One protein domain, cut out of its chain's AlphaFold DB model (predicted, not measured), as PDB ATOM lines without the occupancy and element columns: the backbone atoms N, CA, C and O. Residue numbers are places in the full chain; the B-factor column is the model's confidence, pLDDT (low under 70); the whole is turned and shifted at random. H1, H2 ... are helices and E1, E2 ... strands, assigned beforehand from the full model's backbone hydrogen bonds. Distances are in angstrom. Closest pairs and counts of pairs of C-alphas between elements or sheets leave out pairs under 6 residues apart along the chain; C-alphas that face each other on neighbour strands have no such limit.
ATOM      1  N   GLU A 236     117.870 180.212  68.556       95.00
ATOM      2  CA  GLU A 236     118.042 181.288  67.582       95.00
ATOM      3  C   GLU A 236     116.909 182.306  67.695       95.00
ATOM      4  O   GLU A 236     115.736 181.956  67.574       95.00
ATOM      5  N   LEU A 237     117.262 183.573  67.904       95.44
ATOM      6  CA  LEU A 237     116.312 184.676  67.957       95.44
ATOM      7  C   LEU A 237     116.755 185.798  67.028       95.44
ATOM      8  O   LEU A 237     117.871 186.313  67.127       95.44
ATOM      9  N   GLU A 238     115.844 186.204  66.157       92.56
ATOM     10  CA  GLU A 238     116.000 187.357  65.289       92.56
ATOM     11  C   GLU A 238     114.794 188.278  65.429       92.56
ATOM     12  O   GLU A 238     113.654 187.845  65.279       92.56
ATOM     13  N   ILE A 239     115.049 189.554  65.709       91.50
ATOM     14  CA  ILE A 239     114.002 190.569  65.793       91.50
ATOM     15  C   ILE A 239     114.429 191.782  64.967       91.50
ATOM     16  O   ILE A 239     115.355 192.507  65.342       91.50
ATOM     17  N   ASN A 240     113.751 191.986  63.837       85.69
ATOM     18  CA  ASN A 240     113.979 193.112  62.938       85.69
ATOM     19  C   ASN A 240     113.172 194.342  63.387       85.69
ATOM     20  O   ASN A 240     111.989 194.237  63.720       85.69
ATOM     21  N   GLY A 241     113.802 195.515  63.396       77.75
ATOM     22  CA  GLY A 241     113.170 196.800  63.716       77.75
ATOM     23  C   GLY A 241     112.897 197.029  65.206       77.75
ATOM     24  O   GLY A 241     112.132 197.931  65.562       77.75
ATOM     25  N   ILE A 242     113.493 196.214  66.081       84.81
ATOM     26  CA  ILE A 242     113.321 196.321  67.531       84.81
ATOM     27  C   ILE A 242     114.024 197.565  68.086       84.81
ATOM     28  O   ILE A 242     115.161 197.865  67.739       84.81
ATOM     29  N   CYS A 243     113.351 198.288  68.979       84.75
ATOM     30  CA  CYS A 243     113.900 199.477  69.631       84.75
ATOM     31  C   CYS A 243     114.618 199.121  70.941       84.75
ATOM     32  O   CYS A 243     114.210 198.199  71.655       84.75
ATOM     33  N   ASN A 244     115.646 199.895  71.294       85.94
ATOM     34  CA  ASN A 244     116.406 199.742  72.530       85.94
ATOM     35  C   ASN A 244     115.611 199.992  73.828       85.94
ATOM     36  O   ASN A 244     116.053 199.548  74.883       85.94
ATOM     37  N   HIS A 245     114.424 200.609  73.764       87.12
ATOM     38  CA  HIS A 245     113.542 200.792  74.925       87.12
ATOM     39  C   HIS A 245     112.976 199.496  75.508       87.12
ATOM     40  O   HIS A 245     112.565 199.491  76.665       87.12
ATOM     41  N   ILE A 246     112.884 198.424  74.720       89.94
ATOM     42  CA  ILE A 246     112.425 197.130  75.235       89.94
ATOM     43  C   ILE A 246     113.588 196.499  75.993       89.94
ATOM     44  O   ILE A 246     114.601 196.242  75.346       89.94
ATOM     45  N   PRO A 247     113.489 196.251  77.308       92.56
ATOM     46  CA  PRO A 247     114.596 195.744  78.110       92.56
ATOM     47  C   PRO A 247     115.239 194.494  77.512       92.56
ATOM     48  O   PRO A 247     114.565 193.584  77.037       92.56
ATOM     49  N   ILE A 248     116.569 194.413  77.563       95.62
ATOM     50  CA  ILE A 248     117.286 193.243  77.035       95.62
ATOM     51  C   ILE A 248     116.948 191.953  77.800       95.62
ATOM     52  O   ILE A 248     117.024 190.862  77.239       95.62
ATOM     53  N   THR A 249     116.528 192.082  79.063       96.25
ATOM     54  CA  THR A 249     116.043 190.985  79.912       96.25
ATOM     55  C   THR A 249     114.805 190.305  79.343       96.25
ATOM     56  O   THR A 249     114.602 189.125  79.600       96.25
ATOM     57  N   ASP A 250     114.020 191.025  78.541       95.19
ATOM     58  CA  ASP A 250     112.790 190.520  77.931       95.19
ATOM     59  C   ASP A 250     113.059 189.841  76.579       95.19
ATOM     60  O   ASP A 250     112.149 189.294  75.964       95.19
ATOM     61  N   LEU A 251     114.303 189.878  76.089       95.62
ATOM     62  CA  LEU A 251     114.689 189.395  74.759       95.62
ATOM     63  C   LEU A 251     115.706 188.253  74.800       95.62
ATOM     64  O   LEU A 251     115.933 187.604  73.783       95.62
ATOM     65  N   VAL A 252     116.362 188.016  75.935       96.62
ATOM     66  CA  VAL A 252     117.513 187.108  76.030       96.62
ATOM     67  C   VAL A 252     117.275 186.037  77.086       96.62
ATOM     68  O   VAL A 252     116.761 186.315  78.165       96.62
ATOM     69  N   GLY A 253     117.711 184.813  76.790       95.50
ATOM     70  CA  GLY A 253     117.586 183.674  77.690       95.50
ATOM     71  C   GLY A 253     118.766 182.700  77.619       95.50
ATOM     72  O   GLY A 253     119.597 182.776  76.712       95.50
ATOM     73  N   PRO A 254     118.839 181.749  78.566       95.81
ATOM     74  CA  PRO A 254     120.042 180.956  78.840       95.81
ATOM     75  C   PRO A 254     120.451 179.982  77.734       95.81
ATOM     76  O   PRO A 254     121.633 179.647  77.617       95.81
ATOM     77  N   ASN A 255     119.496 179.534  76.919       95.94
ATOM     78  CA  ASN A 255     119.738 178.551  75.860       95.94
ATOM     79  C   ASN A 255     120.093 179.190  74.513       95.94
ATOM     80  O   ASN A 255     120.432 178.475  73.568       95.94
ATOM     81  N   LEU A 256     120.072 180.523  74.433       96.69
ATOM     82  CA  LEU A 256     120.301 181.242  73.194       96.69
ATOM     83  C   LEU A 256     121.752 181.078  72.713       96.69
ATOM     84  O   LEU A 256     122.714 181.306  73.448       96.69
ATOM     85  N   ARG A 257     121.900 180.687  71.447       95.50
ATOM     86  CA  ARG A 257     123.173 180.531  70.725       95.50
ATOM     87  C   ARG A 257     123.358 181.613  69.673       95.50
ATOM     88  O   ARG A 257     124.495 181.998  69.395       95.50
ATOM     89  N   ARG A 258     122.254 182.117  69.126       95.38
ATOM     90  CA  ARG A 258     122.228 183.142  68.091       95.38
ATOM     91  C   ARG A 258     121.233 184.241  68.429       95.38
ATOM     92  O   ARG A 258     120.063 183.959  68.661       95.38
ATOM     93  N   LEU A 259     121.702 185.483  68.377       95.50
ATOM     94  CA  LEU A 259     120.891 186.676  68.575       95.50
ATOM     95  C   LEU A 259     121.143 187.675  67.446       95.50
ATOM     96  O   LEU A 259     122.290 188.047  67.195       95.50
ATOM     97  N   ARG A 260     120.075 188.142  66.804       92.38
ATOM     98  CA  ARG A 260     120.103 189.280  65.881       92.38
ATOM     99  C   ARG A 260     119.066 190.306  66.309       92.38
ATOM    100  O   ARG A 260     117.871 190.020  66.295       92.38
ATOM    101  N   LEU A 261     119.535 191.496  66.666       91.50
ATOM    102  CA  LEU A 261     118.704 192.668  66.930       91.50
ATOM    103  C   LEU A 261     119.195 193.773  65.993       91.50
ATOM    104  O   LEU A 261     120.250 194.361  66.226       91.50
ATOM    105  N   HIS A 262     118.469 193.987  64.902       84.50
ATOM    106  CA  HIS A 262     118.863 194.910  63.838       84.50
ATOM    107  C   HIS A 262     117.637 195.644  63.299       84.50
ATOM    108  O   HIS A 262     116.556 195.067  63.251       84.50
ATOM    109  N   CYS A 263     117.795 196.894  62.872       76.44
ATOM    110  CA  CYS A 263     116.773 197.648  62.156       76.44
ATOM    111  C   CYS A 263     117.153 197.842  60.679       76.44
ATOM    112  O   CYS A 263     117.943 198.725  60.338       76.44
ATOM    113  N   GLU A 264     116.526 197.072  59.785       70.19
ATOM    114  CA  GLU A 264     116.754 197.197  58.335       70.19
ATOM    115  C   GLU A 264     116.088 198.433  57.711       70.19
ATOM    116  O   GLU A 264     116.388 198.801  56.574       70.19
ATOM    117  N   ASN A 265     115.158 199.084  58.418       63.22
ATOM    118  CA  ASN A 265     114.398 200.191  57.852       63.22
ATOM    119  C   ASN A 265     115.273 201.451  57.748       63.22
ATOM    120  O   ASN A 265     115.555 202.048  58.781       63.22
ATOM    121  N   PRO A 266     115.611 201.956  56.546       54.69
ATOM    122  CA  PRO A 266     116.530 203.084  56.382       54.69
ATOM    123  C   PRO A 266     116.061 204.362  57.092       54.69
ATOM    124  O   PRO A 266     116.900 205.122  57.568       54.69
ATOM    125  N   ARG A 267     114.740 204.569  57.233       53.16
ATOM    126  CA  ARG A 267     114.144 205.734  57.924       53.16
ATOM    127  C   ARG A 267     114.294 205.687  59.444       53.16
ATOM    128  O   ARG A 267     114.204 206.719  60.093       53.16
ATOM    129  N   PHE A 268     114.475 204.491  59.994       51.47
ATOM    130  CA  PHE A 268     114.585 204.225  61.430       51.47
ATOM    131  C   PHE A 268     115.878 203.480  61.778       51.47
ATOM    132  O   PHE A 268     115.989 202.940  62.879       51.47
ATOM    133  N   SER A 269     116.795 203.387  60.812       52.00
ATOM    134  CA  SER A 269     117.996 202.555  60.854       52.00
ATOM    135  C   SER A 269     119.005 203.110  61.855       52.00
ATOM    136  O   SER A 269     118.727 204.061  62.584       52.00
ATOM    137  N   VAL A 270     120.192 202.511  61.874       54.00
ATOM    138  CA  VAL A 270     121.396 202.820  62.665       54.00
ATOM    139  C   VAL A 270     121.738 204.319  62.868       54.00
ATOM    140  O   VAL A 270     122.568 204.668  63.699       54.00
ATOM    141  N   TYR A 271     121.098 205.243  62.154       60.03
ATOM    142  CA  TYR A 271     121.167 206.684  62.424       60.03
ATOM    143  C   TYR A 271     120.530 207.106  63.755       60.03
ATOM    144  O   TYR A 271     120.863 208.163  64.291       60.03
ATOM    145  N   GLY A 272     119.598 206.312  64.278       62.50
ATOM    146  CA  GLY A 272     118.860 206.617  65.495       62.50
ATOM    147  C   GLY A 272     119.549 206.138  66.776       62.50
ATOM    148  O   GLY A 272     119.980 204.986  66.863       62.50
ATOM    149  N   LYS A 273     119.575 206.986  67.818       68.12
ATOM    150  CA  LYS A 273     120.013 206.592  69.178       68.12
ATOM    151  C   LYS A 273     119.209 205.416  69.730       68.12
ATOM    152  O   LYS A 273     119.664 204.726  70.629       68.12
ATOM    153  N   GLU A 274     118.012 205.209  69.207       74.06
ATOM    154  CA  GLU A 274     117.086 204.146  69.573       74.06
ATOM    155  C   GLU A 274     117.473 202.734  69.114       74.06
ATOM    156  O   GLU A 274     116.816 201.771  69.518       74.06
ATOM    157  N   SER A 275     118.459 202.606  68.223       78.94
ATOM    158  CA  SER A 275     118.823 201.329  67.598       78.94
ATOM    159  C   SER A 275     119.966 200.661  68.361       78.94
ATOM    160  O   SER A 275     119.897 199.472  68.677       78.94
ATOM    161  N   GLN A 276     120.990 201.433  68.745       89.12
ATOM    162  CA  GLN A 276     122.099 200.920  69.547       89.12
ATOM    163  C   GLN A 276     121.645 200.609  70.980       89.12
ATOM    164  O   GLN A 276     121.009 201.416  71.663       89.12
ATOM    165  N   ARG A 277     122.014 199.420  71.454       91.75
ATOM    166  CA  ARG A 277     121.841 198.994  72.848       91.75
ATOM    167  C   ARG A 277     122.938 199.577  73.736       91.75
ATOM    168  O   ARG A 277     124.080 199.713  73.301       91.75
ATOM    169  N   SER A 278     122.618 199.855  74.997       93.06
ATOM    170  CA  SER A 278     123.608 200.352  75.956       93.06
ATOM    171  C   SER A 278     124.662 199.283  76.279       93.06
ATOM    172  O   SER A 278     124.374 198.086  76.268       93.06
ATOM    173  N   HIS A 279     125.882 199.684  76.643       95.19
ATOM    174  CA  HIS A 279     126.912 198.731  77.085       95.19
ATOM    175  C   HIS A 279     126.461 197.900  78.307       95.19
ATOM    176  O   HIS A 279     126.819 196.727  78.426       95.19
ATOM    177  N   THR A 280     125.633 198.472  79.188       96.38
ATOM    178  CA  THR A 280     125.010 197.770  80.320       96.38
ATOM    179  C   THR A 280     124.038 196.681  79.875       96.38
ATOM    180  O   THR A 280     124.042 195.595  80.463       96.38
ATOM    181  N   ASP A 281     123.263 196.913  78.811       96.12
ATOM    182  CA  ASP A 281     122.402 195.879  78.227       96.12
ATOM    183  C   ASP A 281     123.236 194.734  77.662       96.12
ATOM    184  O   ASP A 281     122.924 193.570  77.892       96.12
ATOM    185  N   ILE A 282     124.331 195.049  76.965       97.50
ATOM    186  CA  ILE A 282     125.217 194.039  76.374       97.50
ATOM    187  C   ILE A 282     125.855 193.157  77.457       97.50
ATOM    188  O   ILE A 282     125.870 191.933  77.324       97.50
ATOM    189  N   ILE A 283     126.321 193.748  78.564       97.81
ATOM    190  CA  ILE A 283     126.838 192.987  79.716       97.81
ATOM    191  C   ILE A 283     125.734 192.108  80.319       97.81
ATOM    192  O   ILE A 283     125.973 190.945  80.645       97.81
ATOM    193  N   THR A 284     124.520 192.643  80.451       98.19
ATOM    194  CA  THR A 284     123.371 191.899  80.983       98.19
ATOM    195  C   THR A 284     123.011 190.720  80.078       98.19
ATOM    196  O   THR A 284     122.859 189.604  80.569       98.19
ATOM    197  N   ALA A 285     122.979 190.920  78.759       97.88
ATOM    198  CA  ALA A 285     122.770 189.857  77.781       97.88
ATOM    199  C   ALA A 285     123.847 188.768  77.871       97.88
ATOM    200  O   ALA A 285     123.513 187.587  77.833       97.88
ATOM    201  N   ALA A 286     125.118 189.139  78.049       97.62
ATOM    202  CA  ALA A 286     126.205 188.176  78.225       97.62
ATOM    203  C   ALA A 286     126.049 187.325  79.494       97.62
ATOM    204  O   ALA A 286     126.427 186.154  79.498       97.62
ATOM    205  N   ASN A 287     125.460 187.884  80.554       97.62
ATOM    206  CA  ASN A 287     125.150 187.137  81.772       97.62
ATOM    207  C   ASN A 287     123.932 186.216  81.596       97.62
ATOM    208  O   ASN A 287     123.935 185.101  82.115       97.62
ATOM    209  N   LEU A 288     122.902 186.671  80.875       97.94
ATOM    210  CA  LEU A 288     121.664 185.915  80.650       97.94
ATOM    211  C   LEU A 288     121.821 184.803  79.607       97.94
ATOM    212  O   LEU A 288     121.223 183.746  79.775       97.94
ATOM    213  N   ALA A 289     122.635 185.015  78.571       97.69
ATOM    214  CA  ALA A 289     122.959 184.053  77.516       97.69
ATOM    215  C   ALA A 289     124.479 183.800  77.463       97.69
ATOM    216  O   ALA A 289     125.154 184.192  76.505       97.69
ATOM    217  N   PRO A 290     125.057 183.120  78.472       96.31
ATOM    218  CA  PRO A 290     126.507 182.935  78.571       96.31
ATOM    219  C   PRO A 290     127.094 182.118  77.415       96.31
ATOM    220  O   PRO A 290     128.282 182.219  77.120       96.31
ATOM    221  N   ASN A 291     126.256 181.314  76.761       96.56
ATOM    222  CA  ASN A 291     126.609 180.391  75.692       96.56
ATOM    223  C   ASN A 291     126.406 180.964  74.280       96.56
ATOM    224  O   ASN A 291     126.472 180.204  73.315       96.56
ATOM    225  N   LEU A 292     126.140 182.267  74.149       97.19
ATOM    226  CA  LEU A 292     125.909 182.898  72.856       97.19
ATOM    227  C   LEU A 292     127.159 182.801  71.962       97.19
ATOM    228  O   LEU A 292     128.260 183.179  72.367       97.19
ATOM    229  N   GLU A 293     126.981 182.307  70.737       96.06
ATOM    230  CA  GLU A 293     128.056 182.085  69.760       96.06
ATOM    231  C   GLU A 293     127.980 183.050  68.575       96.06
ATOM    232  O   GLU A 293     128.999 183.329  67.938       96.06
ATOM    233  N   TRP A 294     126.788 183.570  68.288       95.62
ATOM    234  CA  TRP A 294     126.515 184.431  67.147       95.62
ATOM    235  C   TRP A 294     125.708 185.652  67.580       95.62
ATOM    236  O   TRP A 294     124.604 185.514  68.108       95.62
ATOM    237  N   LEU A 295     126.243 186.843  67.319       95.50
ATOM    238  CA  LEU A 295     125.617 188.106  67.693       95.50
ATOM    239  C   LEU A 295     125.618 189.076  66.514       95.50
ATOM    240  O   LEU A 295     126.664 189.330  65.921       95.50
ATOM    241  N   GLU A 296     124.454 189.629  66.192       92.94
ATOM    242  CA  GLU A 296     124.303 190.698  65.206       92.94
ATOM    243  C   GLU A 296     123.575 191.885  65.848       92.94
ATOM    244  O   GLU A 296     122.468 191.712  66.364       92.94
ATOM    245  N   LEU A 297     124.200 193.066  65.847       92.69
ATOM    246  CA  LEU A 297     123.693 194.258  66.535       92.69
ATOM    247  C   LEU A 297     123.920 195.540  65.735       92.69
ATOM    248  O   LEU A 297     124.945 195.700  65.065       92.69
ATOM    249  N   ASP A 298     122.997 196.482  65.896       89.56
ATOM    250  CA  ASP A 298     123.216 197.883  65.541       89.56
ATOM    251  C   ASP A 298     124.261 198.524  66.467       89.56
ATOM    252  O   ASP A 298     124.255 198.319  67.686       89.56
ATOM    253  N   ILE A 299     125.157 199.321  65.884       90.00
ATOM    254  CA  ILE A 299     126.177 200.103  66.592       90.00
ATOM    255  C   ILE A 299     126.188 201.532  66.051       90.00
ATOM    256  O   ILE A 299     125.898 201.751  64.883       90.00
ATOM    257  N   GLY A 300     126.529 202.511  66.882       87.25
ATOM    258  CA  GLY A 300     126.663 203.903  66.478       87.25
ATOM    259  C   GLY A 300     127.853 204.143  65.548       87.25
ATOM    260  O   GLY A 300     128.432 203.228  64.960       87.25
ATOM    261  N   ASN A 301     128.223 205.412  65.390       86.00
ATOM    262  CA  ASN A 301     129.335 205.779  64.523       86.00
ATOM    263  C   ASN A 301     130.662 205.231  65.088       86.00
ATOM    264  O   ASN A 301     131.059 205.560  66.201       86.00
ATOM    265  N   ILE A 302     131.337 204.396  64.296       88.69
ATOM    266  CA  ILE A 302     132.594 203.724  64.644       88.69
ATOM    267  C   ILE A 302     133.812 204.304  63.916       88.69
ATOM    268  O   ILE A 302     134.876 203.684  63.894       88.69
ATOM    269  N   GLU A 303     133.673 205.477  63.305       87.06
ATOM    270  CA  GLU A 303     134.750 206.173  62.611       87.06
ATOM    271  C   GLU A 303     135.916 206.441  63.576       87.06
ATOM    272  O   GLU A 303     135.734 206.674  64.770       87.06
ATOM    273  N   ASN A 304     137.144 206.339  63.067       88.38
ATOM    274  CA  ASN A 304     138.386 206.611  63.799       88.38
ATOM    275  C   ASN A 304     138.655 205.783  65.078       88.38
ATOM    276  O   ASN A 304     139.681 206.004  65.728       88.38
ATOM    277  N   LEU A 305     137.821 204.795  65.433       89.31
ATOM    278  CA  LEU A 305     138.081 203.863  66.537       89.31
ATOM    279  C   LEU A 305     139.498 203.287  66.479       89.31
ATOM    280  O   LEU A 305     139.902 202.668  65.490       89.31
ATOM    281  N   TRP A 306     140.231 203.472  67.578       88.56
ATOM    282  CA  TRP A 306     141.622 203.052  67.745       88.56
ATOM    283  C   TRP A 306     142.597 203.583  66.685       88.56
ATOM    284  O   TRP A 306     143.701 203.051  66.583       88.56
ATOM    285  N   HIS A 307     142.254 204.609  65.902       86.75
ATOM    286  CA  HIS A 307     143.185 205.233  64.959       86.75
ATOM    287  C   HIS A 307     144.342 205.923  65.721       86.75
ATOM    288  O   HIS A 307     144.094 206.515  66.772       86.75
ATOM    289  N   PRO A 308     145.610 205.884  65.248       83.88
ATOM    290  CA  PRO A 308     146.765 206.316  66.052       83.88
ATOM    291  C   PRO A 308     146.749 207.797  66.441       83.88
ATOM    292  O   PRO A 308     147.396 208.186  67.407       83.88
ATOM    293  N   THR A 309     146.054 208.619  65.655       87.88
ATOM    294  CA  THR A 309     145.968 210.071  65.847       87.88
ATOM    295  C   THR A 309     144.616 210.526  66.380       87.88
ATOM    296  O   THR A 309     144.432 211.722  66.559       87.88
ATOM    297  N   ALA A 310     143.667 209.607  66.576       88.12
ATOM    298  CA  ALA A 310     142.331 209.962  67.026       88.12
ATOM    299  C   ALA A 310     142.303 210.160  68.543       88.12
ATOM    300  O   ALA A 310     142.854 209.358  69.301       88.12
ATOM    301  N   ILE A 311     141.634 211.220  68.982       86.81
ATOM    302  CA  ILE A 311     141.473 211.570  70.388       86.81
ATOM    303  C   ILE A 311     140.073 211.122  70.847       86.81
ATOM    304  O   ILE A 311     139.069 211.632  70.340       86.81
ATOM    305  N   PRO A 312     139.961 210.186  71.814       85.19
ATOM    306  CA  PRO A 312     138.670 209.784  72.375       85.19
ATOM    307  C   PRO A 312     137.889 210.977  72.939       85.19
ATOM    308  O   PRO A 312     138.438 211.788  73.684       85.19
ATOM    309  N   GLY A 313     136.605 211.078  72.594       82.19
ATOM    310  CA  GLY A 313     135.722 212.187  72.971       82.19
ATOM    311  C   GLY A 313     135.803 213.409  72.052       82.19
ATOM    312  O   GLY A 313     134.979 214.308  72.194       82.19
ATOM    313  N   VAL A 314     136.758 213.437  71.116       84.38
ATOM    314  CA  VAL A 314     136.869 214.472  70.075       84.38
ATOM    315  C   VAL A 314     136.595 213.863  68.703       84.38
ATOM    316  O   VAL A 314     135.627 214.243  68.055       84.38
ATOM    317  N   ASP A 315     137.405 212.884  68.297       84.12
ATOM    318  CA  ASP A 315     137.324 212.243  66.974       84.12
ATOM    319  C   ASP A 315     136.527 210.932  66.996       84.12
ATOM    320  O   ASP A 315     136.226 210.365  65.948       84.12
ATOM    321  N   VAL A 316     136.254 210.415  68.199       84.00
ATOM    322  CA  VAL A 316     135.620 209.116  68.441       84.00
ATOM    323  C   VAL A 316     134.665 209.232  69.615       84.00
ATOM    324  O   VAL A 316     135.036 209.745  70.674       84.00
ATOM    325  N   ASP A 317     133.466 208.684  69.464       84.94
ATOM    326  CA  ASP A 317     132.512 208.561  70.558       84.94
ATOM    327  C   ASP A 317     132.997 207.535  71.604       84.94
ATOM    328  O   ASP A 317     133.224 206.356  71.316       84.94
ATOM    329  N   VAL A 318     133.169 207.998  72.848       87.81
ATOM    330  CA  VAL A 318     133.686 207.185  73.960       87.81
ATOM    331  C   VAL A 318     132.737 206.038  74.309       87.81
ATOM    332  O   VAL A 318     133.196 204.981  74.756       87.81
ATOM    333  N   GLU A 319     131.436 206.204  74.061       88.94
ATOM    334  CA  GLU A 319     130.439 205.160  74.297       88.94
ATOM    335  C   GLU A 319     130.743 203.897  73.479       88.94
ATOM    336  O   GLU A 319     130.570 202.780  73.971       88.94
ATOM    337  N   GLN A 320     131.316 204.048  72.281       91.12
ATOM    338  CA  GLN A 320     131.631 202.919  71.408       91.12
ATOM    339  C   GLN A 320     132.764 202.051  71.964       91.12
ATOM    340  O   GLN A 320     132.723 200.829  71.821       91.12
ATOM    341  N   TYR A 321     133.736 202.626  72.684       92.38
ATOM    342  CA  TYR A 321     134.742 201.825  73.392       92.38
ATOM    343  C   TYR A 321     134.111 200.986  74.509       92.38
ATOM    344  O   TYR A 321     134.460 199.813  74.673       92.38
ATOM    345  N   MET A 322     133.168 201.562  75.265       93.44
ATOM    346  CA  MET A 322     132.451 200.837  76.318       93.44
ATOM    347  C   MET A 322     131.575 199.729  75.732       93.44
ATOM    348  O   MET A 322     131.589 198.607  76.238       93.44
ATOM    349  N   PHE A 323     130.866 200.021  74.642       95.12
ATOM    350  CA  PHE A 323     130.044 199.058  73.916       95.12
ATOM    351  C   PHE A 323     130.879 197.885  73.388       95.12
ATOM    352  O   PHE A 323     130.566 196.727  73.658       95.12
ATOM    353  N   LEU A 324     131.991 198.161  72.702       95.44
ATOM    354  CA  LEU A 324     132.850 197.118  72.138       95.44
ATOM    355  C   LEU A 324     133.535 196.273  73.225       95.44
ATOM    356  O   LEU A 324     133.611 195.056  73.082       95.44
ATOM    357  N   ASN A 325     133.952 196.870  74.346       95.31
ATOM    358  CA  ASN A 325     134.450 196.120  75.508       95.31
ATOM    359  C   ASN A 325     133.343 195.279  76.182       95.31
ATOM    360  O   ASN A 325     133.611 194.210  76.728       95.31
ATOM    361  N   ALA A 326     132.079 195.707  76.142       97.31
ATOM    362  CA  ALA A 326     130.975 194.888  76.640       97.31
ATOM    363  C   ALA A 326     130.777 193.612  75.800       97.31
ATOM    364  O   ALA A 326     130.511 192.549  76.361       97.31
ATOM    365  N   LEU A 327     130.998 193.669  74.481       97.31
ATOM    366  CA  LEU A 327     130.932 192.486  73.610       97.31
ATOM    367  C   LEU A 327     131.981 191.424  73.976       97.31
ATOM    368  O   LEU A 327     131.760 190.233  73.756       97.31
ATOM    369  N   THR A 328     133.103 191.812  74.595       96.00
ATOM    370  CA  THR A 328     134.152 190.864  75.013       96.00
ATOM    371  C   THR A 328     133.729 189.995  76.200       96.00
ATOM    372  O   THR A 328     134.409 189.026  76.534       96.00
ATOM    373  N   LYS A 329     132.580 190.288  76.830       97.31
ATOM    374  CA  LYS A 329     132.030 189.482  77.932       97.31
ATOM    375  C   LYS A 329     131.351 188.193  77.465       97.31
ATOM    376  O   LYS A 329     131.230 187.264  78.265       97.31
ATOM    377  N   PHE A 330     130.990 188.077  76.186       97.00
ATOM    378  CA  PHE A 330     130.499 186.824  75.612       97.00
ATOM    379  C   PHE A 330     131.654 185.841  75.370       97.00
ATOM    380  O   PHE A 330     132.310 185.860  74.332       97.00
ATOM    381  N   ARG A 331     131.894 184.942  76.329       94.19
ATOM    382  CA  ARG A 331     133.046 184.014  76.323       94.19
ATOM    383  C   ARG A 331     133.050 182.987  75.189       94.19
ATOM    384  O   ARG A 331     134.090 182.395  74.913       94.19
ATOM    385  N   HIS A 332     131.889 182.732  74.595       95.19
ATOM    386  CA  HIS A 332     131.704 181.751  73.528       95.19
ATOM    387  C   HIS A 332     131.418 182.394  72.169       95.19
ATOM    388  O   HIS A 332     131.195 181.671  71.199       95.19
ATOM    389  N   LEU A 333     131.481 183.728  72.072       96.50
ATOM    390  CA  LEU A 333     131.194 184.446  70.837       96.50
ATOM    391  C   LEU A 333     132.210 184.074  69.759       96.50
ATOM    392  O   LEU A 333     133.416 184.242  69.946       96.50
ATOM    393  N   ARG A 334     131.716 183.563  68.633       94.44
ATOM    394  CA  ARG A 334     132.499 183.154  67.458       94.44
ATOM    395  C   ARG A 334     132.261 184.078  66.277       94.44
ATOM    396  O   ARG A 334     133.204 184.367  65.542       94.44
ATOM    397  N   PHE A 335     131.026 184.542  66.116       94.44
ATOM    398  CA  PHE A 335     130.618 185.425  65.037       94.44
ATOM    399  C   PHE A 335     130.001 186.701  65.602       94.44
ATOM    400  O   PHE A 335     129.040 186.643  66.370       94.44
ATOM    401  N   LEU A 336     130.536 187.843  65.184       95.62
ATOM    402  CA  LEU A 336     129.997 189.157  65.496       95.62
ATOM    403  C   LEU A 336     129.708 189.905  64.197       95.62
ATOM    404  O   LEU A 336     130.619 190.105  63.395       95.62
ATOM    405  N   ARG A 337     128.472 190.368  64.014       92.62
ATOM    406  CA  ARG A 337     128.127 191.337  62.974       92.62
ATOM    407  C   ARG A 337     127.668 192.646  63.590       92.62
ATOM    408  O   ARG A 337     126.824 192.665  64.479       92.62
ATOM    409  N   LEU A 338     128.240 193.730  63.097       92.81
ATOM    410  CA  LEU A 338     127.921 195.087  63.492       92.81
ATOM    411  C   LEU A 338     127.349 195.826  62.291       92.81
ATOM    412  O   LEU A 338     127.919 195.781  61.196       92.81
ATOM    413  N   PHE A 339     126.249 196.528  62.521       88.19
ATOM    414  CA  PHE A 339     125.636 197.410  61.541       88.19
ATOM    415  C   PHE A 339     125.863 198.851  61.997       88.19
ATOM    416  O   PHE A 339     125.131 199.298  62.872       88.19
ATOM    417  N   PRO A 340     126.909 199.544  61.507       87.75
ATOM    418  CA  PRO A 340     127.138 200.968  61.760       87.75
ATOM    419  C   PRO A 340     126.355 201.863  60.780       87.75
ATOM    420  O   PRO A 340     125.920 201.395  59.721       87.75
ATOM    421  N   PRO A 341     126.190 203.164  61.080       82.44
ATOM    422  CA  PRO A 341     125.567 204.103  60.159       82.44
ATOM    423  C   PRO A 341     126.496 204.385  58.971       82.44
ATOM    424  O   PRO A 341     127.660 204.733  59.150       82.44
ATOM    425  N   PHE A 342     125.966 204.301  57.748       79.81
ATOM    426  CA  PHE A 342     126.672 204.686  56.515       79.81
ATOM    427  C   PHE A 342     126.435 206.167  56.200       79.81
ATOM    428  O   PHE A 342     126.048 206.538  55.090       79.81
ATOM    429  N   ALA A 343     126.626 207.019  57.206       75.56
ATOM    430  CA  ALA A 343     126.507 208.467  57.097       75.56
ATOM    431  C   ALA A 343     127.536 209.179  57.983       75.56
ATOM    432  O   ALA A 343     127.964 208.619  58.997       75.56
ATOM    433  N   PRO A 344     127.868 210.442  57.661       72.00
ATOM    434  CA  PRO A 344     128.669 211.292  58.533       72.00
ATOM    435  C   PRO A 344     128.067 211.420  59.937       72.00
ATOM    436  O   PRO A 344     126.848 211.525  60.081       72.00
ATOM    437  N   MET A 345     128.919 211.529  60.960       70.69
ATOM    438  CA  MET A 345     128.514 211.716  62.365       70.69
ATOM    439  C   MET A 345     127.615 212.945  62.587       70.69
ATOM    440  O   MET A 345     126.794 212.967  63.498       70.69
ATOM    441  N   THR A 346     127.759 213.972  61.750       68.19
ATOM    442  CA  THR A 346     126.997 215.228  61.828       68.19
ATOM    443  C   THR A 346     125.594 215.142  61.228       68.19
ATOM    444  O   THR A 346     124.828 216.102  61.325       68.19
ATOM    445  N   SER A 347     125.246 214.020  60.597       66.19
ATOM    446  CA  SER A 347     123.977 213.857  59.891       66.19
ATOM    447  C   SER A 347     122.819 213.715  60.869       66.19
ATOM    448  O   SER A 347     122.889 212.939  61.821       66.19
ATOM    449  N   GLN A 348     121.723 214.432  60.621       61.69
ATOM    450  CA  GLN A 348     120.502 214.261  61.404       61.69
ATOM    451  C   GLN A 348     119.622 213.152  60.804       61.69
ATOM    452  O   GLN A 348     119.478 213.101  59.582       61.69
ATOM    453  N   PRO A 349     118.957 212.319  61.631       55.31
ATOM    454  CA  PRO A 349     118.093 211.228  61.156       55.31
ATOM    455  C   PRO A 349     116.953 211.666  60.219       55.31
ATOM    456  O   PRO A 349     116.442 210.860  59.447       55.31
ATOM    457  N   ALA A 350     116.536 212.935  60.291       55.16
ATOM    458  CA  ALA A 350     115.438 213.489  59.498       55.16
ATOM    459  C   ALA A 350     115.848 213.956  58.088       55.16
ATOM    460  O   ALA A 350     114.978 214.311  57.292       55.16
ATOM    461  N   ASP A 351     117.145 213.992  57.765       56.75
ATOM    462  CA  ASP A 351     117.611 214.509  56.481       56.75
ATOM    463  C   ASP A 351     117.595 213.408  55.404       56.75
ATOM    464  O   ASP A 351     118.341 212.430  55.440       56.75
ATOM    465  N   HIS A 352     116.706 213.554  54.420       57.31
ATOM    466  CA  HIS A 352     116.523 212.597  53.325       57.31
ATOM    467  C   HIS A 352     117.630 212.647  52.258       57.31
ATOM    468  O   HIS A 352     117.557 211.902  51.281       57.31
ATOM    469  N   ARG A 353     118.621 213.541  52.391       61.81
ATOM    470  CA  ARG A 353     119.688 213.762  51.397       61.81
ATOM    471  C   ARG A 353     121.095 213.595  51.966       61.81
ATOM    472  O   ARG A 353     122.047 214.170  51.437       61.81
ATOM    473  N   VAL A 354     121.238 212.817  53.033       63.81
ATOM    474  CA  VAL A 354     122.541 212.575  53.652       63.81
ATOM    475  C   VAL A 354     123.431 211.777  52.692       63.81
ATOM    476  O   VAL A 354     123.041 210.681  52.284       63.81
ATOM    477  N   PRO A 355     124.615 212.293  52.312       69.00
ATOM    478  CA  PRO A 355     125.538 211.545  51.476       69.00
ATOM    479  C   PRO A 355     126.015 210.310  52.239       69.00
ATOM    480  O   PRO A 355     126.442 210.409  53.391       69.00
ATOM    481  N   HIS A 356     125.955 209.150  51.593       74.62
ATOM    482  CA  HIS A 356     126.434 207.930  52.217       74.62
ATOM    483  C   HIS A 356     127.959 207.914  52.301       74.62
ATOM    484  O   HIS A 356     128.650 208.228  51.330       74.62
ATOM    485  N   VAL A 357     128.479 207.524  53.464       77.56
ATOM    486  CA  VAL A 357     129.919 207.427  53.722       77.56
ATOM    487  C   VAL A 357     130.238 206.048  54.275       77.56
ATOM    488  O   VAL A 357     129.454 205.442  55.003       77.56
ATOM    489  N   VAL A 358     131.404 205.543  53.889       82.75
ATOM    490  CA  VAL A 358     131.953 204.291  54.396       82.75
ATOM    491  C   VAL A 358     132.294 204.450  55.888       82.75
ATOM    492  O   VAL A 358     133.040 205.365  56.229       82.75
ATOM    493  N   PRO A 359     131.798 203.570  56.778       83.31
ATOM    494  CA  PRO A 359     131.927 203.749  58.227       83.31
ATOM    495  C   PRO A 359     133.340 203.476  58.758       83.31
ATOM    496  O   PRO A 359     133.691 203.950  59.835       83.31
ATOM    497  N   VAL A 360     134.137 202.674  58.041       89.06
ATOM    498  CA  VAL A 360     135.491 202.278  58.449       89.06
ATOM    499  C   VAL A 360     136.404 202.064  57.249       89.06
ATOM    500  O   VAL A 360     135.969 201.671  56.171       89.06
ATOM    501  N   THR A 361     137.705 202.251  57.452       89.88
ATOM    502  CA  THR A 361     138.721 201.815  56.481       89.88
ATOM    503  C   THR A 361     139.096 200.340  56.679       89.88
ATOM    504  O   THR A 361     138.857 199.763  57.740       89.88
ATOM    505  N   ASP A 362     139.747 199.728  55.685       91.19
ATOM    506  CA  ASP A 362     140.227 198.338  55.763       91.19
ATOM    507  C   ASP A 362     141.159 198.086  56.962       91.19
ATOM    508  O   ASP A 362     141.001 197.099  57.682       91.19
ATOM    509  N   ASP A 363     142.117 198.993  57.198       91.44
ATOM    510  CA  ASP A 363     143.044 198.917  58.338       91.44
ATOM    511  C   ASP A 363     142.289 198.996  59.669       91.44
ATOM    512  O   ASP A 363     142.564 198.241  60.604       91.44
ATOM    513  N   GLN A 364     141.285 199.870  59.731       91.88
ATOM    514  CA  GLN A 364     140.462 200.036  60.915       91.88
ATOM    515  C   GLN A 364     139.613 198.790  61.197       91.88
ATOM    516  O   GLN A 364     139.570 198.346  62.341       91.88
ATOM    517  N   ALA A 365     139.004 198.170  60.180       93.31
ATOM    518  CA  ALA A 365     138.249 196.926  60.346       93.31
ATOM    519  C   ALA A 365     139.127 195.798  60.925       93.31
ATOM    520  O   ALA A 365     138.725 195.117  61.873       93.31
ATOM    521  N   VAL A 366     140.356 195.639  60.414       94.19
ATOM    522  CA  VAL A 366     141.333 194.669  60.944       94.19
ATOM    523  C   VAL A 366     141.728 195.014  62.380       94.19
ATOM    524  O   VAL A 366     141.788 194.133  63.236       94.19
ATOM    525  N   ARG A 367     141.957 196.295  62.678       92.88
ATOM    526  CA  ARG A 367     142.324 196.764  64.018       92.88
ATOM    527  C   ARG A 367     141.231 196.512  65.054       92.88
ATOM    528  O   ARG A 367     141.545 196.025  66.139       92.88
ATOM    529  N   ILE A 368     139.973 196.800  64.712       93.81
ATOM    530  CA  ILE A 368     138.802 196.506  65.551       93.81
ATOM    531  C   ILE A 368     138.759 195.002  65.856       93.81
ATOM    532  O   ILE A 368     138.651 194.614  67.018       93.81
ATOM    533  N   PHE A 369     138.905 194.151  64.832       94.75
ATOM    534  CA  PHE A 369     138.906 192.698  65.004       94.75
ATOM    535  C   PHE A 369     140.022 192.209  65.934       94.75
ATOM    536  O   PHE A 369     139.749 191.455  66.866       94.75
ATOM    537  N   GLU A 370     141.267 192.639  65.713       93.12
ATOM    538  CA  GLU A 370     142.403 192.218  66.543       93.12
ATOM    539  C   GLU A 370     142.246 192.673  68.001       93.12
ATOM    540  O   GLU A 370     142.547 191.907  68.920       93.12
ATOM    541  N   GLN A 371     141.726 193.884  68.234       92.62
ATOM    542  CA  GLN A 371     141.477 194.384  69.586       92.62
ATOM    543  C   GLN A 371     140.387 193.574  70.298       92.62
ATOM    544  O   GLN A 371     140.600 193.125  71.424       92.62
ATOM    545  N   LEU A 372     139.251 193.329  69.637       94.44
ATOM    546  CA  LEU A 372     138.172 192.508  70.192       94.44
ATOM    547  C   LEU A 372     138.643 191.083  70.477       94.44
ATOM    548  O   LEU A 372     138.363 190.537  71.540       94.44
ATOM    549  N   ARG A 373     139.396 190.483  69.554       93.31
ATOM    550  CA  ARG A 373     139.867 189.103  69.675       93.31
ATOM    551  C   ARG A 373     140.931 188.917  70.752       93.31
ATOM    552  O   ARG A 373     141.008 187.849  71.356       93.31
ATOM    553  N   ARG A 374     141.734 189.948  71.030       93.25
ATOM    554  CA  ARG A 374     142.674 189.941  72.158       93.25
ATOM    555  C   ARG A 374     141.955 189.728  73.492       93.25
ATOM    556  O   ARG A 374     142.487 189.044  74.361       93.25
ATOM    557  N   GLU A 375     140.767 190.306  73.641       93.94
ATOM    558  CA  GLU A 375     139.946 190.197  74.852       93.94
ATOM    559  C   GLU A 375     138.919 189.055  74.785       93.94
ATOM    560  O   GLU A 375     138.558 188.494  75.816       93.94
ATOM    561  N   CYS A 376     138.496 188.665  73.581       94.69
ATOM    562  CA  CYS A 376     137.594 187.551  73.299       94.69
ATOM    563  C   CYS A 376     138.252 186.558  72.316       94.69
ATOM    564  O   CYS A 376     137.999 186.604  71.108       94.69
ATOM    565  N   PRO A 377     139.104 185.633  72.803       93.12
ATOM    566  CA  PRO A 377     139.874 184.734  71.937       93.12
ATOM    567  C   PRO A 377     139.030 183.760  71.102       93.12
ATOM    568  O   PRO A 377     139.530 183.211  70.118       93.12
ATOM    569  N   SER A 378     137.771 183.526  71.490       92.94
ATOM    570  CA  SER A 378     136.829 182.676  70.755       92.94
ATOM    571  C   SER A 378     136.326 183.311  69.461       92.94
ATOM    572  O   SER A 378     135.831 182.575  68.607       92.94
ATOM    573  N   LEU A 379     136.457 184.635  69.302       94.56
ATOM    574  CA  LEU A 379     135.977 185.355  68.128       94.56
ATOM    575  C   LEU A 379     136.753 184.912  66.881       94.56
ATOM    576  O   LEU A 379     137.984 184.996  66.819       94.56
ATOM    577  N   GLN A 380     136.019 184.427  65.882       91.75
ATOM    578  CA  GLN A 380     136.561 183.916  64.621       91.75
ATOM    579  C   GLN A 380     136.271 184.859  63.459       91.75
ATOM    580  O   GLN A 380     137.108 184.974  62.562       91.75
ATOM    581  N   ILE A 381     135.103 185.508  63.480       93.00
ATOM    582  CA  ILE A 381     134.596 186.339  62.389       93.00
ATOM    583  C   ILE A 381     134.031 187.647  62.953       93.00
ATOM    584  O   ILE A 381     133.168 187.619  63.833       93.00
ATOM    585  N   LEU A 382     134.494 188.775  62.412       94.88
ATOM    586  CA  LEU A 382     133.853 190.085  62.534       94.88
ATOM    587  C   LEU A 382     133.316 190.503  61.166       94.88
ATOM    588  O   LEU A 382     134.067 190.558  60.197       94.88
ATOM    589  N   SER A 383     132.038 190.853  61.104       92.19
ATOM    590  CA  SER A 383     131.392 191.434  59.934       92.19
ATOM    591  C   SER A 383     130.950 192.859  60.267       92.19
ATOM    592  O   SER A 383     130.180 193.061  61.197       92.19
ATOM    593  N   ILE A 384     131.439 193.857  59.540       91.81
ATOM    594  CA  ILE A 384     130.930 195.233  59.597       91.81
ATOM    595  C   ILE A 384     130.180 195.448  58.295       91.81
ATOM    596  O   ILE A 384     130.791 195.355  57.232       91.81
ATOM    597  N   ALA A 385     128.873 195.669  58.355       85.94
ATOM    598  CA  ALA A 385     128.033 195.617  57.167       85.94
ATOM    599  C   ALA A 385     127.015 196.753  57.113       85.94
ATOM    600  O   ALA A 385     126.442 197.141  58.128       85.94
ATOM    601  N   ALA A 386     126.754 197.248  55.908       76.75
ATOM    602  CA  ALA A 386     125.638 198.141  55.646       76.75
ATOM    603  C   ALA A 386     124.323 197.371  55.748       76.75
ATOM    604  O   ALA A 386     124.244 196.221  55.294       76.75
ATOM    605  N   ALA A 387     123.279 198.037  56.243       66.31
ATOM    606  CA  ALA A 387     121.917 197.546  56.080       66.31
ATOM    607  C   ALA A 387     121.618 197.328  54.575       66.31
ATOM    608  O   ALA A 387     122.012 198.159  53.748       66.31
ATOM    609  N   PRO A 388     120.908 196.254  54.182       59.56
ATOM    610  CA  PRO A 388     120.615 195.954  52.772       59.56
ATOM    611  C   PRO A 388     119.863 197.061  52.012       59.56
ATOM    612  O   PRO A 388     119.801 197.048  50.783       59.56
ATOM    613  N   SER A 389     119.273 198.018  52.731       55.75
ATOM    614  CA  SER A 389     118.578 199.174  52.169       55.75
ATOM    615  C   SER A 389     119.494 200.194  51.485       55.75
ATOM    616  O   SER A 389     118.995 200.990  50.691       55.75
ATOM    617  N   PHE A 390     120.800 200.204  51.773       58.53
ATOM    618  CA  PHE A 390     121.743 201.120  51.127       58.53
ATOM    619  C   PHE A 390     122.054 200.633  49.706       58.53
ATOM    620  O   PHE A 390     122.580 199.543  49.529       58.53
ATOM    621  N   SER A 391     121.706 201.409  48.677       55.25
ATOM    622  CA  SER A 391     121.973 201.044  47.273       55.25
ATOM    623  C   SER A 391     123.172 201.757  46.652       55.25
ATOM    624  O   SER A 391     123.656 201.318  45.609       55.25
ATOM    625  N   ASP A 392     123.645 202.831  47.285       56.75
ATOM    626  CA  ASP A 392     124.486 203.839  46.627       56.75
ATOM    627  C   ASP A 392     125.932 203.860  47.156       56.75
ATOM    628  O   ASP A 392     126.679 204.799  46.888       56.75
ATOM    629  N   VAL A 393     126.353 202.832  47.906       60.56
ATOM    630  CA  VAL A 393     127.720 202.723  48.444       60.56
ATOM    631  C   VAL A 393     128.473 201.591  47.754       60.56
ATOM    632  O   VAL A 393     127.978 200.471  47.643       60.56
ATOM    633  N   ASP A 394     129.695 201.878  47.297       64.38
ATOM    634  CA  ASP A 394     130.528 200.901  46.590       64.38
ATOM    635  C   ASP A 394     130.986 199.758  47.508       64.38
ATOM    636  O   ASP A 394     130.851 198.596  47.137       64.38
ATOM    637  N   THR A 395     131.544 200.048  48.691       63.75
ATOM    638  CA  THR A 395     131.918 199.024  49.687       63.75
ATOM    639  C   THR A 395     130.854 198.941  50.748       63.75
ATOM    640  O   THR A 395     130.538 199.931  51.400       63.75
ATOM    641  N   MET A 396     130.327 197.745  50.930       75.69
ATOM    642  CA  MET A 396     129.121 197.571  51.708       75.69
ATOM    643  C   MET A 396     129.353 196.643  52.906       75.69
ATOM    644  O   MET A 396     128.734 196.836  53.947       75.69
ATOM    645  N   HIS A 397     130.322 195.722  52.845       84.56
ATOM    646  CA  HIS A 397     130.751 195.003  54.045       84.56
ATOM    647  C   HIS A 397     132.255 194.732  54.106       84.56
ATOM    648  O   HIS A 397     132.926 194.590  53.084       84.56
ATOM    649  N   TRP A 398     132.736 194.574  55.338       91.38
ATOM    650  CA  TRP A 398     134.045 194.053  55.715       91.38
ATOM    651  C   TRP A 398     133.822 192.774  56.511       91.38
ATOM    652  O   TRP A 398     133.163 192.803  57.547       91.38
ATOM    653  N   GLU A 399     134.368 191.657  56.053       92.12
ATOM    654  CA  GLU A 399     134.408 190.403  56.798       92.12
ATOM    655  C   GLU A 399     135.857 190.083  57.153       92.12
ATOM    656  O   GLU A 399     136.679 189.782  56.288       92.12
ATOM    657  N   VAL A 400     136.182 190.171  58.436       93.12
ATOM    658  CA  VAL A 400     137.501 189.858  58.973       93.12
ATOM    659  C   VAL A 400     137.437 188.488  59.629       93.12
ATOM    660  O   VAL A 400     136.666 188.272  60.563       93.12
ATOM    661  N   THR A 401     138.252 187.557  59.145       92.81
ATOM    662  CA  THR A 401     138.308 186.175  59.630       92.81
ATOM    663  C   THR A 401     139.710 185.817  60.095       92.81
ATOM    664  O   THR A 401     140.708 186.289  59.538       92.81
ATOM    665  N   ARG A 402     139.816 184.940  61.098       86.75
ATOM    666  CA  ARG A 402     141.107 184.352  61.470       86.75
ATOM    667  C   ARG A 402     141.367 183.044  60.728       86.75
ATOM    668  O   ARG A 402     140.562 182.120  60.795       86.75
ATOM    669  N   GLN A 403     142.552 182.921  60.134       86.06
ATOM    670  CA  GLN A 403     143.068 181.684  59.544       86.06
ATOM    671  C   GLN A 403     144.464 181.377  60.104       86.06
ATOM    672  O   GLN A 403     145.472 181.916  59.651       86.06
ATOM    673  N   GLY A 404     144.531 180.520  61.130       83.81
ATOM    674  CA  GLY A 404     145.786 180.223  61.832       83.81
ATOM    675  C   GLY A 404     146.367 181.479  62.486       83.81
ATOM    676  O   GLY A 404     145.711 182.087  63.334       83.81
ATOM    677  N   ASP A 405     147.564 181.890  62.063       84.00
ATOM    678  CA  ASP A 405     148.224 183.122  62.522       84.00
ATOM    679  C   ASP A 405     147.915 184.361  61.671       84.00
ATOM    680  O   ASP A 405     148.303 185.474  62.027       84.00
ATOM    681  N   GLN A 406     147.200 184.182  60.562       90.06
ATOM    682  CA  GLN A 406     146.887 185.236  59.604       90.06
ATOM    683  C   GLN A 406     145.457 185.728  59.775       90.06
ATOM    684  O   GLN A 406     144.546 184.953  60.070       90.06
ATOM    685  N   THR A 407     145.258 187.013  59.520       93.12
ATOM    686  CA  THR A 407     143.942 187.649  59.515       93.12
ATOM    687  C   THR A 407     143.570 187.975  58.078       93.12
ATOM    688  O   THR A 407     144.343 188.594  57.349       93.12
ATOM    689  N   VAL A 408     142.411 187.503  57.631       92.31
ATOM    690  CA  VAL A 408     141.935 187.682  56.260       92.31
ATOM    691  C   VAL A 408     140.758 188.637  56.284       92.31
ATOM    692  O   VAL A 408     139.729 188.327  56.875       92.31
ATOM    693  N   LEU A 409     140.919 189.783  55.632       93.19
ATOM    694  CA  LEU A 409     139.846 190.733  55.377       93.19
ATOM    695  C   LEU A 409     139.281 190.468  53.981       93.19
ATOM    696  O   LEU A 409     140.026 190.477  53.005       93.19
ATOM    697  N   THR A 410     137.973 190.283  53.884       90.06
ATOM    698  CA  THR A 410     137.233 190.249  52.624       90.06
ATOM    699  C   THR A 410     136.296 191.443  52.586       90.06
ATOM    700  O   THR A 410     135.454 191.590  53.469       90.06
ATOM    701  N   THR A 411     136.427 192.294  51.578       87.94
ATOM    702  CA  THR A 411     135.481 193.377  51.321       87.94
ATOM    703  C   THR A 411     134.540 192.997  50.191       87.94
ATOM    704  O   THR A 411     134.950 192.467  49.148       87.94
ATOM    705  N   GLY A 412     133.254 193.235  50.433       80.44
ATOM    706  CA  GLY A 412     132.191 192.999  49.473       80.44
ATOM    707  C   GLY A 412     131.539 194.296  49.031       80.44
ATOM    708  O   GLY A 412     131.352 195.239  49.807       80.44
ATOM    709  N   HIS A 413     131.175 194.312  47.756       76.25
ATOM    710  CA  HIS A 413     130.666 195.483  47.064       76.25
ATOM    711  C   HIS A 413     129.301 195.162  46.457       76.25
ATOM    712  O   HIS A 413     129.151 194.157  45.755       76.25
ATOM    713  N   MET A 414     128.291 195.999  46.708       68.81
ATOM    714  CA  MET A 414     126.967 195.771  46.130       68.81
ATOM    715  C   MET A 414     127.028 195.951  44.607       68.81
ATOM    716  O   MET A 414     127.738 196.809  44.088       68.81
ATOM    717  N   ASN A 415     126.306 195.104  43.869       66.25
ATOM    718  CA  ASN A 415     126.258 195.110  42.400       66.25
ATOM    719  C   ASN A 415     127.615 194.898  41.697       66.25
ATOM    720  O   ASN A 415     127.732 195.118  40.487       66.25
ATOM    721  N   ARG A 416     128.646 194.433  42.413       71.38
ATOM    722  CA  ARG A 416     129.914 194.007  41.818       71.38
ATOM    723  C   ARG A 416     130.053 192.496  41.928       71.38
ATOM    724  O   ARG A 416     129.867 191.903  42.981       71.38
ATOM    725  N   ASN A 417     130.472 191.870  40.834       74.00
ATOM    726  CA  ASN A 417     130.755 190.434  40.806       74.00
ATOM    727  C   ASN A 417     132.209 190.156  41.204       74.00
ATOM    728  O   ASN A 417     132.906 189.398  40.530       74.00
ATOM    729  N   TYR A 418     132.699 190.816  42.250       77.38
ATOM    730  CA  TYR A 418     134.007 190.528  42.816       77.38
ATOM    731  C   TYR A 418     134.044 190.847  44.306       77.38
ATOM    732  O   TYR A 418     133.361 191.760  44.759       77.38
ATOM    733  N   ASN A 419     134.907 190.130  45.019       83.06
ATOM    734  CA  ASN A 419     135.326 190.481  46.369       83.06
ATOM    735  C   ASN A 419     136.808 190.836  46.346       83.06
ATOM    736  O   ASN A 419     137.581 190.288  45.546       83.06
ATOM    737  N   HIS A 420     137.208 191.737  47.233       86.62
ATOM    738  CA  HIS A 420     138.610 192.049  47.452       86.62
ATOM    739  C   HIS A 420     139.069 191.387  48.750       86.62
ATOM    740  O   HIS A 420     138.571 191.669  49.832       86.62
ATOM    741  N   CYS A 421     140.004 190.450  48.624       89.19
ATOM    742  CA  CYS A 421     140.547 189.683  49.735       89.19
ATOM    743  C   CYS A 421     141.951 190.190  50.070       89.19
ATOM    744  O   CYS A 421     142.813 190.307  49.197       89.19
ATOM    745  N   GLN A 422     142.208 190.447  51.343       92.00
ATOM    746  CA  GLN A 422     143.484 190.918  51.859       92.00
ATOM    747  C   GLN A 422     143.950 190.007  52.991       92.00
ATOM    748  O   GLN A 422     143.175 189.657  53.876       92.00
ATOM    749  N   THR A 423     145.231 189.647  52.987       92.44
ATOM    750  CA  THR A 423     145.847 188.857  54.059       92.44
ATOM    751  C   THR A 423     146.763 189.746  54.884       92.44
ATOM    752  O   THR A 423     147.624 190.442  54.336       92.44
ATOM    753  N   TRP A 424     146.597 189.677  56.197       92.81
ATOM    754  CA  TRP A 424     147.263 190.496  57.198       92.81
ATOM    755  C   TRP A 424     147.993 189.619  58.217       92.81
ATOM    756  O   TRP A 424     147.537 188.528  58.567       92.81
ATOM    757  N   ILE A 425     149.133 190.110  58.701       86.81
ATOM    758  CA  ILE A 425     149.846 189.565  59.861       86.81
ATOM    759  C   ILE A 425     150.004 190.715  60.854       86.81
ATOM    760  O   ILE A 425     150.720 191.683  60.584       86.81
ATOM    761  N   GLY A 426     149.286 190.640  61.978       81.12
ATOM    762  CA  GLY A 426     149.076 191.802  62.843       81.12
ATOM    763  C   GLY A 426     148.421 192.945  62.060       81.12
ATOM    764  O   GLY A 426     147.457 192.727  61.336       81.12
ATOM    765  N   GLN A 427     148.989 194.151  62.147       82.00
ATOM    766  CA  GLN A 427     148.515 195.343  61.421       82.00
ATOM    767  C   GLN A 427     149.221 195.563  60.070       82.00
ATOM    768  O   GLN A 427     149.137 196.634  59.480       82.00
ATOM    769  N   ARG A 428     149.958 194.568  59.559       87.00
ATOM    770  CA  ARG A 428     150.657 194.677  58.272       87.00
ATOM    771  C   ARG A 428     149.946 193.862  57.199       87.00
ATOM    772  O   ARG A 428     149.862 192.637  57.304       87.00
ATOM    773  N   ARG A 429     149.534 194.524  56.116       91.94
ATOM    774  CA  ARG A 429     149.026 193.862  54.907       91.94
ATOM    775  C   ARG A 429     150.162 193.178  54.148       91.94
ATOM    776  O   ARG A 429     151.167 193.810  53.822       91.94
ATOM    777  N   VAL A 430     149.989 191.894  53.851       93.38
ATOM    778  CA  VAL A 430     150.995 191.041  53.193       93.38
ATOM    779  C   VAL A 430     150.572 190.656  51.776       93.38
ATOM    780  O   VAL A 430     151.418 190.557  50.891       93.38
ATOM    781  N   ARG A 431     149.269 190.468  51.536       91.31
ATOM    782  CA  ARG A 431     148.719 190.094  50.224       91.31
ATOM    783  C   ARG A 431     147.388 190.793  49.968       91.31
ATOM    784  O   ARG A 431     146.661 191.113  50.902       91.31
ATOM    785  N   SER A 432     147.084 191.006  48.692       91.81
ATOM    786  CA  SER A 432     145.828 191.566  48.198       91.81
ATOM    787  C   SER A 432     145.450 190.864  46.893       91.81
ATOM    788  O   SER A 432     146.287 190.752  46.001       91.81
ATOM    789  N   GLU A 433     144.209 190.404  46.772       91.12
ATOM    790  CA  GLU A 433     143.693 189.662  45.620       91.12
ATOM    791  C   GLU A 433     142.248 190.059  45.311       91.12
ATOM    792  O   GLU A 433     141.441 190.249  46.215       91.12
ATOM    793  N   ILE A 434     141.904 190.151  44.025       86.81
ATOM    794  CA  ILE A 434     140.526 190.375  43.578       86.81
ATOM    795  C   ILE A 434     139.973 189.059  43.048       86.81
ATOM    796  O   ILE A 434     140.409 188.571  42.003       86.81
ATOM    797  N   LYS A 435     138.973 188.515  43.738       82.50
ATOM    798  CA  LYS A 435     138.277 187.302  43.315       82.50
ATOM    799  C   LYS A 435     137.020 187.688  42.552       82.50
ATOM    800  O   LYS A 435     136.086 188.223  43.139       82.50
ATOM    801  N   ARG A 436     136.994 187.426  41.243       81.81
ATOM    802  CA  ARG A 436     135.832 187.684  40.380       81.81
ATOM    803  C   ARG A 436     134.933 186.458  40.304       81.81
ATOM    804  O   ARG A 436     135.421 185.332  40.234       81.81
ATOM    805  N   PHE A 437     133.631 186.688  40.261       75.75
ATOM    806  CA  PHE A 437     132.623 185.645  40.160       75.75
ATOM    807  C   PHE A 437     131.933 185.716  38.797       75.75
ATOM    808  O   PHE A 437     131.604 186.796  38.308       75.75
ATOM    809  N   SER A 438     131.689 184.559  38.182       68.81
ATOM    810  CA  SER A 438     130.856 184.450  36.975       68.81
ATOM    811  C   SER A 438     129.378 184.722  37.275       68.81
ATOM    812  O   SER A 438     128.618 185.125  36.398       68.81
ATOM    813  N   THR A 439     128.978 184.541  38.533       60.19
ATOM    814  CA  THR A 439     127.633 184.782  39.041       60.19
ATOM    815  C   THR A 439     127.663 185.793  40.187       60.19
ATOM    816  O   THR A 439     128.432 185.570  41.128       60.19
ATOM    817  N   PRO A 440     126.816 186.844  40.164       60.84
ATOM    818  CA  PRO A 440     126.583 187.701  41.320       60.84
ATOM    819  C   PRO A 440     126.439 186.911  42.618       60.84
ATOM    820  O   PRO A 440     125.669 185.947  42.667       60.84
ATOM    821  N   GLN A 441     127.221 187.310  43.620       57.78
ATOM    822  CA  GLN A 441     127.172 186.777  44.978       57.78
ATOM    823  C   GLN A 441     126.155 187.570  45.798       57.78
ATOM    824  O   GLN A 441     125.936 188.756  45.544       57.78
ATOM    825  N   THR A 442     125.542 186.918  46.781       54.03
ATOM    826  CA  THR A 442     124.684 187.607  47.745       54.03
ATOM    827  C   THR A 442     125.536 188.560  48.577       54.03
ATOM    828  O   THR A 442     126.621 188.205  49.035       54.03
ATOM    829  N   TYR A 443     125.046 189.786  48.732       51.53
ATOM    830  CA  TYR A 443     125.765 190.879  49.374       51.53
ATOM    831  C   TYR A 443     126.062 190.609  50.868       51.53
ATOM    832  O   TYR A 443     127.145 190.943  51.341       51.53
ATOM    833  N   LEU A 444     125.160 189.933  51.583       57.62
ATOM    834  CA  LEU A 444     125.385 189.334  52.902       57.62
ATOM    835  C   LEU A 444     124.697 187.967  52.903       57.62
ATOM    836  O   LEU A 444     123.606 187.864  52.342       57.62
ATOM    837  N   PRO A 445     125.271 186.914  53.503       51.19
ATOM    838  CA  PRO A 445     124.482 185.727  53.775       51.19
ATOM    839  C   PRO A 445     123.390 186.127  54.771       51.19
ATOM    840  O   PRO A 445     123.706 186.607  55.873       51.19
ATOM    841  N   ASP A 446     122.128 185.949  54.371       48.06
ATOM    842  CA  ASP A 446     120.990 186.002  55.285       48.06
ATOM    843  C   ASP A 446     121.288 185.090  56.475       48.06
ATOM    844  O   ASP A 446     122.053 184.116  56.380       48.06
TER     845      ASP A 446
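This is residues 236 to 446 of the 471 residues of an uncharacterized protein of Fonsecaea monophora (UniProt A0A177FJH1). One wide, twisted sheet of nine strands runs through the whole domain: in its first part the chain winds in stacked turns that lay E1 to E5 side by side in parallel, and in its second part it zigzags to and fro through E6, E7, E8 and E9. The three helices follow one another on one side of this sheet; H3 packs on it, while H1 and H2, side by side, stand off from it, and on the other side the tail, residues 437 to 446, folds back from E9. The printed part has 211 residues, with three named helices and nine named strands in the order E1 E2 H1 E3 H2 E4 H3 E5 E6 E7 E8 E9; the mixed sheet runs E1 E2 E3 E4 E5 E6 E7 E8 E9. The class is mixed, helices and strands, with under half of the residues in named elements. The whole is compact, with a radius of gyration of the C-alphas of 16.6 A, and rounded, spanning 44 by 43 by 40 A.

Begin with the sheet: find C-alpha 236 at (118.042, 181.288, 67.582), where E1, residues 236 to 240, begins. Next in order across the sheet come E2, residues 258 to 262, E3, residues 294 to 298, E4, residues 335 to 339, and E5, residues 381 to 385, each the neighbour of the one before. Then look for the longer strands: E6, residues 397 to 403, 19.0 A; E7, residues 406 to 412, 19.5 A; E8, residues 418 to 425, 23.3 A; and E9, residues 428 to 436, 24.3 A, which ends at C-alpha 436, (135.832, 187.684, 40.380). The helices are H1, residues 279 to 288, 14.3 A; H2, residues 318 to 327, 15.0 A; and H3, residues 362 to 375, 20.8 A, which begins at C-alpha 362, (140.227, 198.338, 55.763).

In the sheet E1 and E9 are the edge strands. E1 and E2 are parallel at 3 degrees, with N 237 and O 258 2.9 A apart, within hydrogen-bond range. E2 and E3 are parallel, with N 259 and O 294 at 2.9 A; E3 and E4 likewise, with N 337 and O 295 at 2.8 A; E4 and E5 likewise, with N 338 and O 383 at 2.8 A. Three strand-helix-strand units, two parallel neighbour strands with a helix between them in the chain, follow here: E2, H1, E3; E3, H2, E4; and E4, H3, E5, each with a right-handed crossover. From E5 look along the meander E5 E6 E7 E8 E9, each strand the antiparallel neighbour of the one before. Its hairpins show N 382 and O 400 at 2.9 A for E5 and E6, N 399 and O 410 at 2.8 A for E6 and E7, N 422 and O 409 at 2.7 A for E7 and E8, and N 421 and O 433 at 2.8 A for E8 and E9. H3 is on the sheet, giving two layers, a helix on one face of a sheet; its closest C-alphas to E5 are those of Phe 369 and Leu 382, 6.2 A, and to E6 those of Val 366 and Val 400, 6.5 A. H1 and H2 are not on the sheet. They touch at a shallow tilt of 8 degrees, the same way, the closest C-alphas being those of His 279 and Phe 323, 4.5 A. H2 and H3 are close but not clearly touching, with the C-alphas of Leu 324 and Leu 372 7.3 A apart, at a steep tilt of 54 degrees. In H1 and H2 every O i to N i+4 pair is within hydrogen-bond range; in H3 9 of 10 are.

The two C-alphas farthest apart are those of Thr 249 and Ser 438, 45.9 A. The printed part has no cut. The long links are E1 to E2, E2 to H1, E3 to H2, E4 to H3, with 22 residues, and E5 to E6. The mean pLDDT of the printed part is 84.1; look for values under 70 at residues 265 to 273, 346 to 355, 387 to 395, 414 to 415 and 438 to 446.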